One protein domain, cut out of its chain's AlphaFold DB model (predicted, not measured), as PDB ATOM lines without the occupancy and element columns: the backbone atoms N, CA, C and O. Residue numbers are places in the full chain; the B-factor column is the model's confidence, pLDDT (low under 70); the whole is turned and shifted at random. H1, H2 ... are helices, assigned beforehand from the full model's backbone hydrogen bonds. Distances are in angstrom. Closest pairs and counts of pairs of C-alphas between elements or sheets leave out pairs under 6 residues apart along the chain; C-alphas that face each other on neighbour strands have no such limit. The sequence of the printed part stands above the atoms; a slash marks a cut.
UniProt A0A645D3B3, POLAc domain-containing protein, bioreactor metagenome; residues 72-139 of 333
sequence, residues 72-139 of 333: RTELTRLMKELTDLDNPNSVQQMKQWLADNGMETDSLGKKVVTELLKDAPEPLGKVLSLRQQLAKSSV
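Overview. This is residues 72 to 139 of the 333 residues of the protein "POLAc domain-containing protein" of bioreactor metagenome (UniProt A0A645D3B3). Three helices lie side by side as a slab, with H4 in the middle between H1 and H3, and the fourth helix, H2, lies over one side of this slab, near H4 but more loosely set. H4 runs opposite ways to the other three, and H3 folds back into it as a hairpin. The printed part has 68 residues with four named helices, in the order H1, H2, H3, H4, and no named strand; the class is all helix. The whole is compact, with a radius of gyration of the C-alphas of 11.0 A, and rounded, spanning 28 by 24 by 20 A.

Along the chain. Find C-alpha 72 at (299.024, 247.087, 421.087), where H1 begins; it holds residues 72 to 83 and is 16.0 A long from first to last C-alpha. Go on to Val 91, whose C-alpha is at (291.911, 246.978, 405.585): here H2 begins, residues 91 to 100, 14.4 A long. H3 holds residues 110 to 119 and measures 15.3 A. H4 holds residues 124 to 134, measures 15.4 A, and ends at C-alpha 134, at (294.072, 249.096, 417.344).

Arrangement. Start from H4, which touches both H1 and H3. Look at Leu 75 of H1 and Leu 130 of H4: they are the closest pair, their C-alphas 6.4 A apart, and the two helices run opposite ways at a shallow tilt of 24 degrees. Then look at Leu 117 and Gly 125, the closest pair of the helical hairpin of H3 and H4, with C-alphas 5.6 A apart; these helices also run opposite ways at a shallow tilt of 24 degrees. H2 is close to H4 but not clearly touching, the closest C-alphas being those of Leu 98 and Leu 124 at 7.3 A; they run opposite ways at a shallow tilt of 9 degrees. H2 is also close to H1 but not clearly touching, with the C-alphas of Thr 83 and Trp 97 7.4 A apart; these two run the same way at a shallow tilt of 33 degrees, only just short of steep. H3 is apart from H1 and from H2. In H1, H2 and H4 every O i to N i+4 pair is within hydrogen-bond range; in H3, 4 of 6 are.

Size, cuts and confidence. The two C-alphas farthest apart are those of Gly 102 and Val 139, at 33.1 A. The printed part runs from residue 72 to residue 139 with no cut. You will find a tight link of 4 residues from H3 to H4, short links of 7 residues from H1 to H2 and 9 from H2 to H3, and no long link. The mean pLDDT of the printed part is 86.3, and no printed residue is under 70.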
ATOM      1  N   ARG A  72     299.020 247.368 422.534       89.56
ATOM      2  CA  ARG A  72     299.024 247.087 421.087       89.56
ATOM      3  C   ARG A  72     299.632 245.739 420.747       89.56
ATOM      4  O   ARG A  72     299.150 245.092 419.819       89.56
ATOM      5  N   THR A  73     300.677 245.336 421.462       90.12
ATOM      6  CA  THR A  73     301.307 244.026 421.270       90.12
ATOM      7  C   THR A  73     300.305 242.923 421.577       90.12
ATOM      8  O   THR A  73     300.079 242.051 420.740       90.12
ATOM      9  N   GLU A  74     299.620 243.035 422.714       89.12
ATOM     10  CA  GLU A  74     298.624 242.057 423.142       89.12
ATOM     11  C   GLU A  74     297.386 242.038 422.235       89.12
ATOM     12  O   GLU A  74     296.974 240.983 421.758       89.12
ATOM     13  N   LEU A  75     296.841 243.207 421.889       89.75
ATOM     14  CA  LEU A  75     295.719 243.316 420.954       89.75
ATOM     15  C   LEU A  75     296.068 242.737 419.576       89.75
ATOM     16  O   LEU A  75     295.219 242.122 418.935       89.75
ATOM     17  N   THR A  76     297.308 242.917 419.113       89.44
ATOM     18  CA  THR A  76     297.774 242.338 417.844       89.44
ATOM     19  C   THR A  76     297.912 240.822 417.944       89.44
ATOM     20  O   THR A  76     297.538 240.133 416.998       89.44
ATOM     21  N   ARG A  77     298.406 240.294 419.073       90.62
ATOM     22  CA  ARG A  77     298.484 238.849 419.334       90.62
ATOM     23  C   ARG A  77     297.093 238.213 419.306       90.62
ATOM     24  O   ARG A  77     296.861 237.325 418.493       90.62
ATOM     25  N   LEU A  78     296.154 238.740 420.094       89.00
ATOM     26  CA  LEU A  78     294.764 238.270 420.138       89.00
ATOM     27  C   LEU A  78     294.077 238.355 418.773       89.00
ATOM     28  O   LEU A  78     293.295 237.485 418.406       89.00
ATOM     29  N   MET A  79     294.369 239.406 418.006       89.00
ATOM     30  CA  MET A  79     293.827 239.545 416.663       89.00
ATOM     31  C   MET A  79     294.351 238.461 415.719       89.00
ATOM     32  O   MET A  79     293.574 237.915 414.939       89.00
ATOM     33  N   LYS A  80     295.649 238.140 415.782       89.12
ATOM     34  CA  LYS A  80     296.232 237.057 414.982       89.12
ATOM     35  C   LYS A  80     295.627 235.709 415.356       89.12
ATOM     36  O   LYS A  80     295.213 234.996 414.462       89.12
ATOM     37  N   GLU A  81     295.472 235.425 416.646       89.81
ATOM     38  CA  GLU A  81     294.878 234.165 417.126       89.81
ATOM     39  C   GLU A  81     293.420 233.963 416.703       89.81
ATOM     40  O   GLU A  81     292.976 232.831 416.558       89.81
ATOM     41  N   LEU A  82     292.660 235.045 416.522       87.81
ATOM     42  CA  LEU A  82     291.257 234.963 416.110       87.81
ATOM     43  C   LEU A  82     291.056 234.958 414.593       87.81
ATOM     44  O   LEU A  82     289.993 234.552 414.134       87.81
ATOM     45  N   THR A  83     292.011 235.486 413.827       86.94
ATOM     46  CA  THR A  83     291.811 235.744 412.392       86.94
ATOM     47  C   THR A  83     292.788 235.009 411.485       86.94
ATOM     48  O   THR A  83     292.548 234.968 410.282       86.94
ATOM     49  N   ASP A  84     293.886 234.477 412.031       86.88
ATOM     50  CA  ASP A  84     295.012 233.880 411.300       86.88
ATOM     51  C   ASP A  84     295.576 234.772 410.175       86.88
ATOM     52  O   ASP A  84     296.258 234.315 409.261       86.88
ATOM     53  N   LEU A  85     295.318 236.084 410.234       84.12
ATOM     54  CA  LEU A  85     295.783 237.034 409.230       84.12
ATOM     55  C   LEU A  85     297.254 237.407 409.448       84.12
ATOM     56  O   LEU A  85     297.645 237.842 410.536       84.12
ATOM     57  N   ASP A  86     298.035 237.388 408.364       76.12
ATOM     58  CA  ASP A  86     299.429 237.859 408.351       76.12
ATOM     59  C   ASP A  86     299.552 239.310 408.841       76.12
ATOM     60  O   ASP A  86     300.421 239.646 409.657       76.12
ATOM     61  N   ASN A  87     298.658 240.187 408.363       81.50
ATOM     62  CA  ASN A  87     298.601 241.589 408.758       81.50
ATOM     63  C   ASN A  87     297.180 242.013 409.169       81.50
ATOM     64  O   ASN A  87     296.429 242.570 408.359       81.50
ATOM     65  N   PRO A  88     296.839 241.904 410.465       77.00
ATOM     66  CA  PRO A  88     295.508 242.257 410.950       77.00
ATOM     67  C   PRO A  88     295.153 243.752 410.864       77.00
ATOM     68  O   PRO A  88     293.993 244.138 411.023       77.00
ATOM     69  N   ASN A  89     296.137 244.616 410.590       77.69
ATOM     70  CA  ASN A  89     295.911 246.043 410.359       77.69
ATOM     71  C   ASN A  89     295.539 246.358 408.898       77.69
ATOM     72  O   ASN A  89     295.102 247.476 408.605       77.69
ATOM     73  N   SER A  90     295.690 245.400 407.975       84.56
ATOM     74  CA  SER A  90     295.331 245.581 406.570       84.56
ATOM     75  C   SER A  90     293.815 245.661 406.402       84.56
ATOM     76  O   SER A  90     293.065 244.748 406.749       84.56
ATOM     77  N   VAL A  91     293.344 246.773 405.827       85.75
ATOM     78  CA  VAL A  91     291.911 246.978 405.585       85.75
ATOM     79  C   VAL A  91     291.364 245.935 404.620       85.75
ATOM     80  O   VAL A  91     290.254 245.465 404.835       85.75
ATOM     81  N   GLN A  92     292.133 245.580 403.592       86.44
ATOM     82  CA  GLN A  92     291.715 244.637 402.560       86.44
ATOM     83  C   GLN A  92     291.623 243.210 403.104       86.44
ATOM     84  O   GLN A  92     290.583 242.584 402.939       86.44
ATOM     85  N   GLN A  93     292.656 242.736 403.813       87.25
ATOM     86  CA  GLN A  93     292.649 241.389 404.401       87.25
ATOM     87  C   GLN A  93     291.492 241.222 405.389       87.25
ATOM     88  O   GLN A  93     290.773 240.234 405.342       87.25
ATOM     89  N   MET A  94     291.236 242.239 406.217       88.38
ATOM     90  CA  MET A  94     290.134 242.175 407.172       88.38
ATOM     91  C   MET A  94     288.751 242.228 406.506       88.38
ATOM     92  O   MET A  94     287.807 241.658 407.034       88.38
ATOM     93  N   LYS A  95     288.590 242.911 405.362       89.19
ATOM     94  CA  LYS A  95     287.325 242.847 404.607       89.19
ATOM     95  C   LYS A  95     287.067 241.448 404.076       89.19
ATOM     96  O   LYS A  95     285.946 240.976 404.202       89.19
ATOM     97  N   GLN A  96     288.098 240.836 403.497       88.19
ATOM     98  CA  GLN A  96     287.995 239.488 402.958       88.19
ATOM     99  C   GLN A  96     287.627 238.506 404.069       88.19
ATOM    100  O   GLN A  96     286.621 237.825 403.959       88.19
ATOM    101  N   TRP A  97     288.343 238.555 405.195       89.88
ATOM    102  CA  TRP A  97     288.059 237.694 406.340       89.88
ATOM    103  C   TRP A  97     286.634 237.872 406.885       89.88
ATOM    104  O   TRP A  97     285.963 236.891 407.187       89.88
ATOM    105  N   LEU A  98     286.133 239.111 406.981       89.88
ATOM    106  CA  LEU A  98     284.747 239.351 407.398       89.88
ATOM    107  C   LEU A  98     283.739 238.774 406.392       89.88
ATOM    108  O   LEU A  98     282.761 238.165 406.819       89.88
ATOM    109  N   ALA A  99     283.986 238.922 405.086       89.56
ATOM    110  CA  ALA A  99     283.133 238.365 404.038       89.56
ATOM    111  C   ALA A  99     283.109 236.828 404.079       89.56
ATOM    112  O   ALA A  99     282.029 236.239 404.065       89.56
ATOM    113  N   ASP A 100     284.273 236.194 404.241       88.50
ATOM    114  CA  ASP A 100     284.411 234.736 404.351       88.50
ATOM    115  C   ASP A 100     283.666 234.175 405.580       88.50
ATOM    116  O   ASP A 100     283.196 233.039 405.569       88.50
ATOM    117  N   ASN A 101     283.498 234.993 406.626       86.38
ATOM    118  CA  ASN A 101     282.750 234.662 407.841       86.38
ATOM    119  C   ASN A 101     281.290 235.170 407.826       86.38
ATOM    120  O   ASN A 101     280.621 235.166 408.860       86.38
ATOM    121  N   GLY A 102     280.774 235.597 406.669       84.38
ATOM    122  CA  GLY A 102     279.359 235.938 406.482       84.38
ATOM    123  C   GLY A 102     278.978 237.393 406.780       84.38
ATOM    124  O   GLY A 102     277.795 237.686 406.957       84.38
ATOM    125  N   MET A 103     279.943 238.317 406.832       84.94
ATOM    126  CA  MET A 103     279.707 239.749 407.039       84.94
ATOM    127  C   MET A 103     280.425 240.609 405.992       84.94
ATOM    128  O   MET A 103     281.577 241.012 406.156       84.94
ATOM    129  N   GLU A 104     279.719 240.975 404.925       86.69
ATOM    130  CA  GLU A 104     280.259 241.884 403.914       86.69
ATOM    131  C   GLU A 104     280.210 243.351 404.359       86.69
ATOM    132  O   GLU A 104     279.247 243.824 404.970       86.69
ATOM    133  N   THR A 105     281.264 244.110 404.041       85.69
ATOM    134  CA  THR A 105     281.299 245.553 404.304       85.69
ATOM    135  C   THR A 105     282.198 246.330 403.346       85.69
ATOM    136  O   THR A 105     283.379 246.032 403.140       85.69
ATOM    137  N   ASP A 106     281.668 247.444 402.843       82.31
ATOM    138  CA  ASP A 106     282.390 248.365 401.965       82.31
ATOM    139  C   ASP A 106     283.409 249.234 402.704       82.31
ATOM    140  O   ASP A 106     284.308 249.824 402.095       82.31
ATOM    141  N   SER A 107     283.306 249.364 404.029       85.38
ATOM    142  CA  SER A 107     284.171 250.267 404.783       85.38
ATOM    143  C   SER A 107     284.318 249.860 406.235       85.38
ATOM    144  O   SER A 107     283.375 249.473 406.908       85.38
ATOM    145  N   LEU A 108     285.523 250.054 406.757       83.50
ATOM    146  CA  LEU A 108     285.845 249.786 408.160       83.50
ATOM    147  C   LEU A 108     286.179 251.081 408.897       83.50
ATOM    148  O   LEU A 108     286.939 251.117 409.862       83.50
ATOM    149  N   GLY A 109     285.592 252.181 408.422       84.50
ATOM    150  CA  GLY A 109     285.615 253.449 409.130       84.50
ATOM    151  C   GLY A 109     284.855 253.353 410.454       84.50
ATOM    152  O   GLY A 109     283.879 252.616 410.578       84.50
ATOM    153  N   LYS A 110     285.255 254.175 411.431       83.50
ATOM    154  CA  LYS A 110     284.725 254.164 412.808       83.50
ATOM    155  C   LYS A 110     283.199 254.032 412.905       83.50
ATOM    156  O   LYS A 110     282.708 253.270 413.727       83.50
ATOM    157  N   LYS A 111     282.449 254.778 412.085       86.56
ATOM    158  CA  LYS A 111     280.976 254.739 412.100       86.56
ATOM    159  C   LYS A 111     280.427 253.398 411.631       86.56
ATOM    160  O   LYS A 111     279.526 252.889 412.273       86.56
ATOM    161  N   VAL A 112     280.978 252.850 410.550       87.38
ATOM    162  CA  VAL A 112     280.517 251.578 409.983       87.38
ATOM    163  C   VAL A 112     280.811 250.450 410.961       87.38
ATOM    164  O   VAL A 112     279.902 249.718 411.310       87.38
ATOM    165  N   VAL A 113     282.019 250.411 411.530       86.88
ATOM    166  CA  VAL A 113     282.372 249.430 412.573       86.88
ATOM    167  C   VAL A 113     281.451 249.539 413.794       86.88
ATOM    168  O   VAL A 113     281.059 248.526 414.351       86.88
ATOM    169  N   THR A 114     281.069 250.753 414.206       88.00
ATOM    170  CA  THR A 114     280.141 250.943 415.341       88.00
ATOM    171  C   THR A 114     278.731 250.427 415.041       88.00
ATOM    172  O   THR A 114     278.055 249.967 415.954       88.00
ATOM    173  N   GLU A 115     278.269 250.528 413.794       88.12
ATOM    174  CA  GLU A 115     276.976 249.964 413.393       88.12
ATOM    175  C   GLU A 115     277.060 248.439 413.267       88.12
ATOM    176  O   GLU A 115     276.227 247.758 413.848       88.12
ATOM    177  N   LEU A 116     278.110 247.906 412.629       87.06
ATOM    178  CA  LEU A 116     278.330 246.461 412.497       87.06
ATOM    179  C   LEU A 116     278.401 245.754 413.856       87.06
ATOM    180  O   LEU A 116     277.835 244.683 414.016       87.06
ATOM    181  N   LEU A 117     279.029 246.375 414.858       88.50
ATOM    182  CA  LEU A 117     279.125 245.826 416.216       88.50
ATOM    183  C   LEU A 117     277.773 245.606 416.917       88.50
ATOM    184  O   LEU A 117     277.747 244.925 417.936       88.50
ATOM    185  N   LYS A 118     276.666 246.186 416.431       89.00
ATOM    186  CA  LYS A 118     275.337 245.973 417.031       89.00
ATOM    187  C   LYS A 118     274.734 244.625 416.654       89.00
ATOM    188  O   LYS A 118     274.035 244.041 417.472       89.00
ATOM    189  N   ASP A 119     275.020 244.175 415.436       85.94
ATOM    190  CA  ASP A 119     274.395 243.004 414.820       85.94
ATOM    191  C   ASP A 119     275.416 241.877 414.562       85.94
ATOM    192  O   ASP A 119     275.061 240.821 414.045       85.94
ATOM    193  N   ALA A 120     276.692 242.091 414.904       85.44
ATOM    194  CA  ALA A 120     277.758 241.125 414.670       85.44
ATOM    195  C   ALA A 120     277.672 239.930 415.634       85.44
ATOM    196  O   ALA A 120     277.747 240.133 416.849       85.44
ATOM    197  N   PRO A 121     277.587 238.688 415.121       86.25
ATOM    198  CA  PRO A 121     277.692 237.502 415.959       86.25
ATOM    199  C   PRO A 121     279.134 237.314 416.455       86.25
ATOM    200  O   PRO A 121     280.094 237.811 415.861       86.25
ATOM    201  N   GLU A 122     279.306 236.575 417.546       84.44
ATOM    202  CA  GLU A 122     280.629 236.075 417.934       84.44
ATOM    203  C   GLU A 122     281.081 235.001 416.929       84.44
ATOM    204  O   GLU A 122     280.248 234.188 416.522       84.44
ATOM    205  N   PRO A 123     282.358 234.971 416.494       84.00
ATOM    206  CA  PRO A 123     283.523 235.732 416.979       84.00
ATOM    207  C   PRO A 123     283.787 237.081 416.265       84.00
ATOM    208  O   PRO A 123     284.743 237.792 416.597       84.00
ATOM    209  N   LEU A 124     282.963 237.461 415.278       86.69
ATOM    210  CA  LEU A 124     283.148 238.673 414.459       86.69
ATOM    211  C   LEU A 124     283.074 239.956 415.296       86.69
ATOM    212  O   LEU A 124     283.857 240.885 415.082       86.69
ATOM    213  N   GLY A 125     282.164 239.998 416.275       87.25
ATOM    214  CA  GLY A 125     282.022 241.117 417.208       87.25
ATOM    215  C   GLY A 125     283.323 241.417 417.962       87.25
ATOM    216  O   GLY A 125     283.789 242.564 417.979       87.25
ATOM    217  N   LYS A 126     283.974 240.382 418.504       87.38
ATOM    218  CA  LYS A 126     285.262 240.505 419.199       87.38
ATOM    219  C   LYS A 126     286.370 241.032 418.285       87.38
ATOM    220  O   LYS A 126     287.067 241.975 418.661       87.38
ATOM    221  N   VAL A 127     286.488 240.511 417.063       89.81
ATOM    222  CA  VAL A 127     287.475 240.976 416.066       89.81
ATOM    223  C   VAL A 127     287.244 242.442 415.679       89.81
ATOM    224  O   VAL A 127     288.177 243.252 415.676       89.81
ATOM    225  N   LEU A 128     285.994 242.835 415.423       89.25
ATOM    226  CA  LEU A 128     285.641 244.225 415.119       89.25
ATOM    227  C   LEU A 128     285.956 245.173 416.288       89.25
ATOM    228  O   LEU A 128     286.428 246.294 416.060       89.25
ATOM    229  N   SER A 129     285.742 244.724 417.528       89.31
ATOM    230  CA  SER A 129     286.074 245.477 418.740       89.31
ATOM    231  C   SER A 129     287.585 245.669 418.889       89.31
ATOM    232  O   SER A 129     288.053 246.809 418.971       89.31
ATOM    233  N   LEU A 130     288.368 244.588 418.814       89.38
ATOM    234  CA  LEU A 130     289.834 244.634 418.882       89.38
ATOM    235  C   LEU A 130     290.413 245.564 417.810       89.38
ATOM    236  O   LEU A 130     291.307 246.373 418.068       89.38
ATOM    237  N   ARG A 131     289.844 245.529 416.604       88.19
ATOM    238  CA  ARG A 131     290.285 246.390 415.511       88.19
ATOM    239  C   ARG A 131     289.989 247.854 415.793       88.19
ATOM    240  O   ARG A 131     290.808 248.720 415.482       88.19
ATOM    241  N   GLN A 132     288.822 248.150 416.359       87.69
ATOM    242  CA  GLN A 132     288.471 249.511 416.742       87.69
ATOM    243  C   GLN A 132     289.474 250.078 417.759       87.69
ATOM    244  O   GLN A 132     289.819 251.260 417.676       87.69
ATOM    245  N   GLN A 133     289.962 249.238 418.676       88.25
ATOM    246  CA  GLN A 133     290.994 249.606 419.643       88.25
ATOM    247  C   GLN A 133     292.348 249.863 418.962       88.25
ATOM    248  O   GLN A 133     292.912 250.943 419.137       88.25
ATOM    249  N   LEU A 134     292.815 248.948 418.102       86.38
ATOM    250  CA  LEU A 134     294.072 249.096 417.344       86.38
ATOM    251  C   LEU A 134     294.082 250.324 416.418       86.38
ATOM    252  O   LEU A 134     295.105 250.991 416.255       86.38
ATOM    253  N   ALA A 135     292.931 250.666 415.834       84.31
ATOM    254  CA  ALA A 135     292.787 251.826 414.955       84.31
ATOM    255  C   ALA A 135     292.913 253.172 415.694       84.31
ATOM    256  O   ALA A 135     293.001 254.230 415.056       84.31
ATOM    257  N   LYS A 136     292.900 253.177 417.030       83.00
ATOM    258  CA  LYS A 136     292.976 254.401 417.822       83.00
ATOM    259  C   LYS A 136     294.403 254.939 417.864       83.00
ATOM    260  O   LYS A 136     295.360 254.243 418.180       83.00
ATOM    261  N   SER A 137     294.551 256.221 417.544       74.44
ATOM    262  CA  SER A 137     295.848 256.892 417.416       74.44
ATOM    263  C   SER A 137     296.256 257.700 418.656       74.44
ATOM    264  O   SER A 137     296.998 258.674 418.522       74.44
ATOM    265  N   SER A 138     295.795 257.306 419.851       75.75
ATOM    266  CA  SER A 138     296.039 257.992 421.136       75.75
ATOM    267  C   SER A 138     297.523 258.307 421.351       75.75
ATOM    268  O   SER A 138     297.883 259.430 421.701       75.75
ATOM    269  N   VAL A 139     298.390 257.337 421.036       87.31
ATOM    270  CA  VAL A 139     299.843 257.420 421.240       87.31
ATOM    271  C   VAL A 139     300.530 258.512 420.433       87.31
ATOM    272  O   VAL A 139     301.488 259.113 420.908       87.31
TER     273      VAL A 139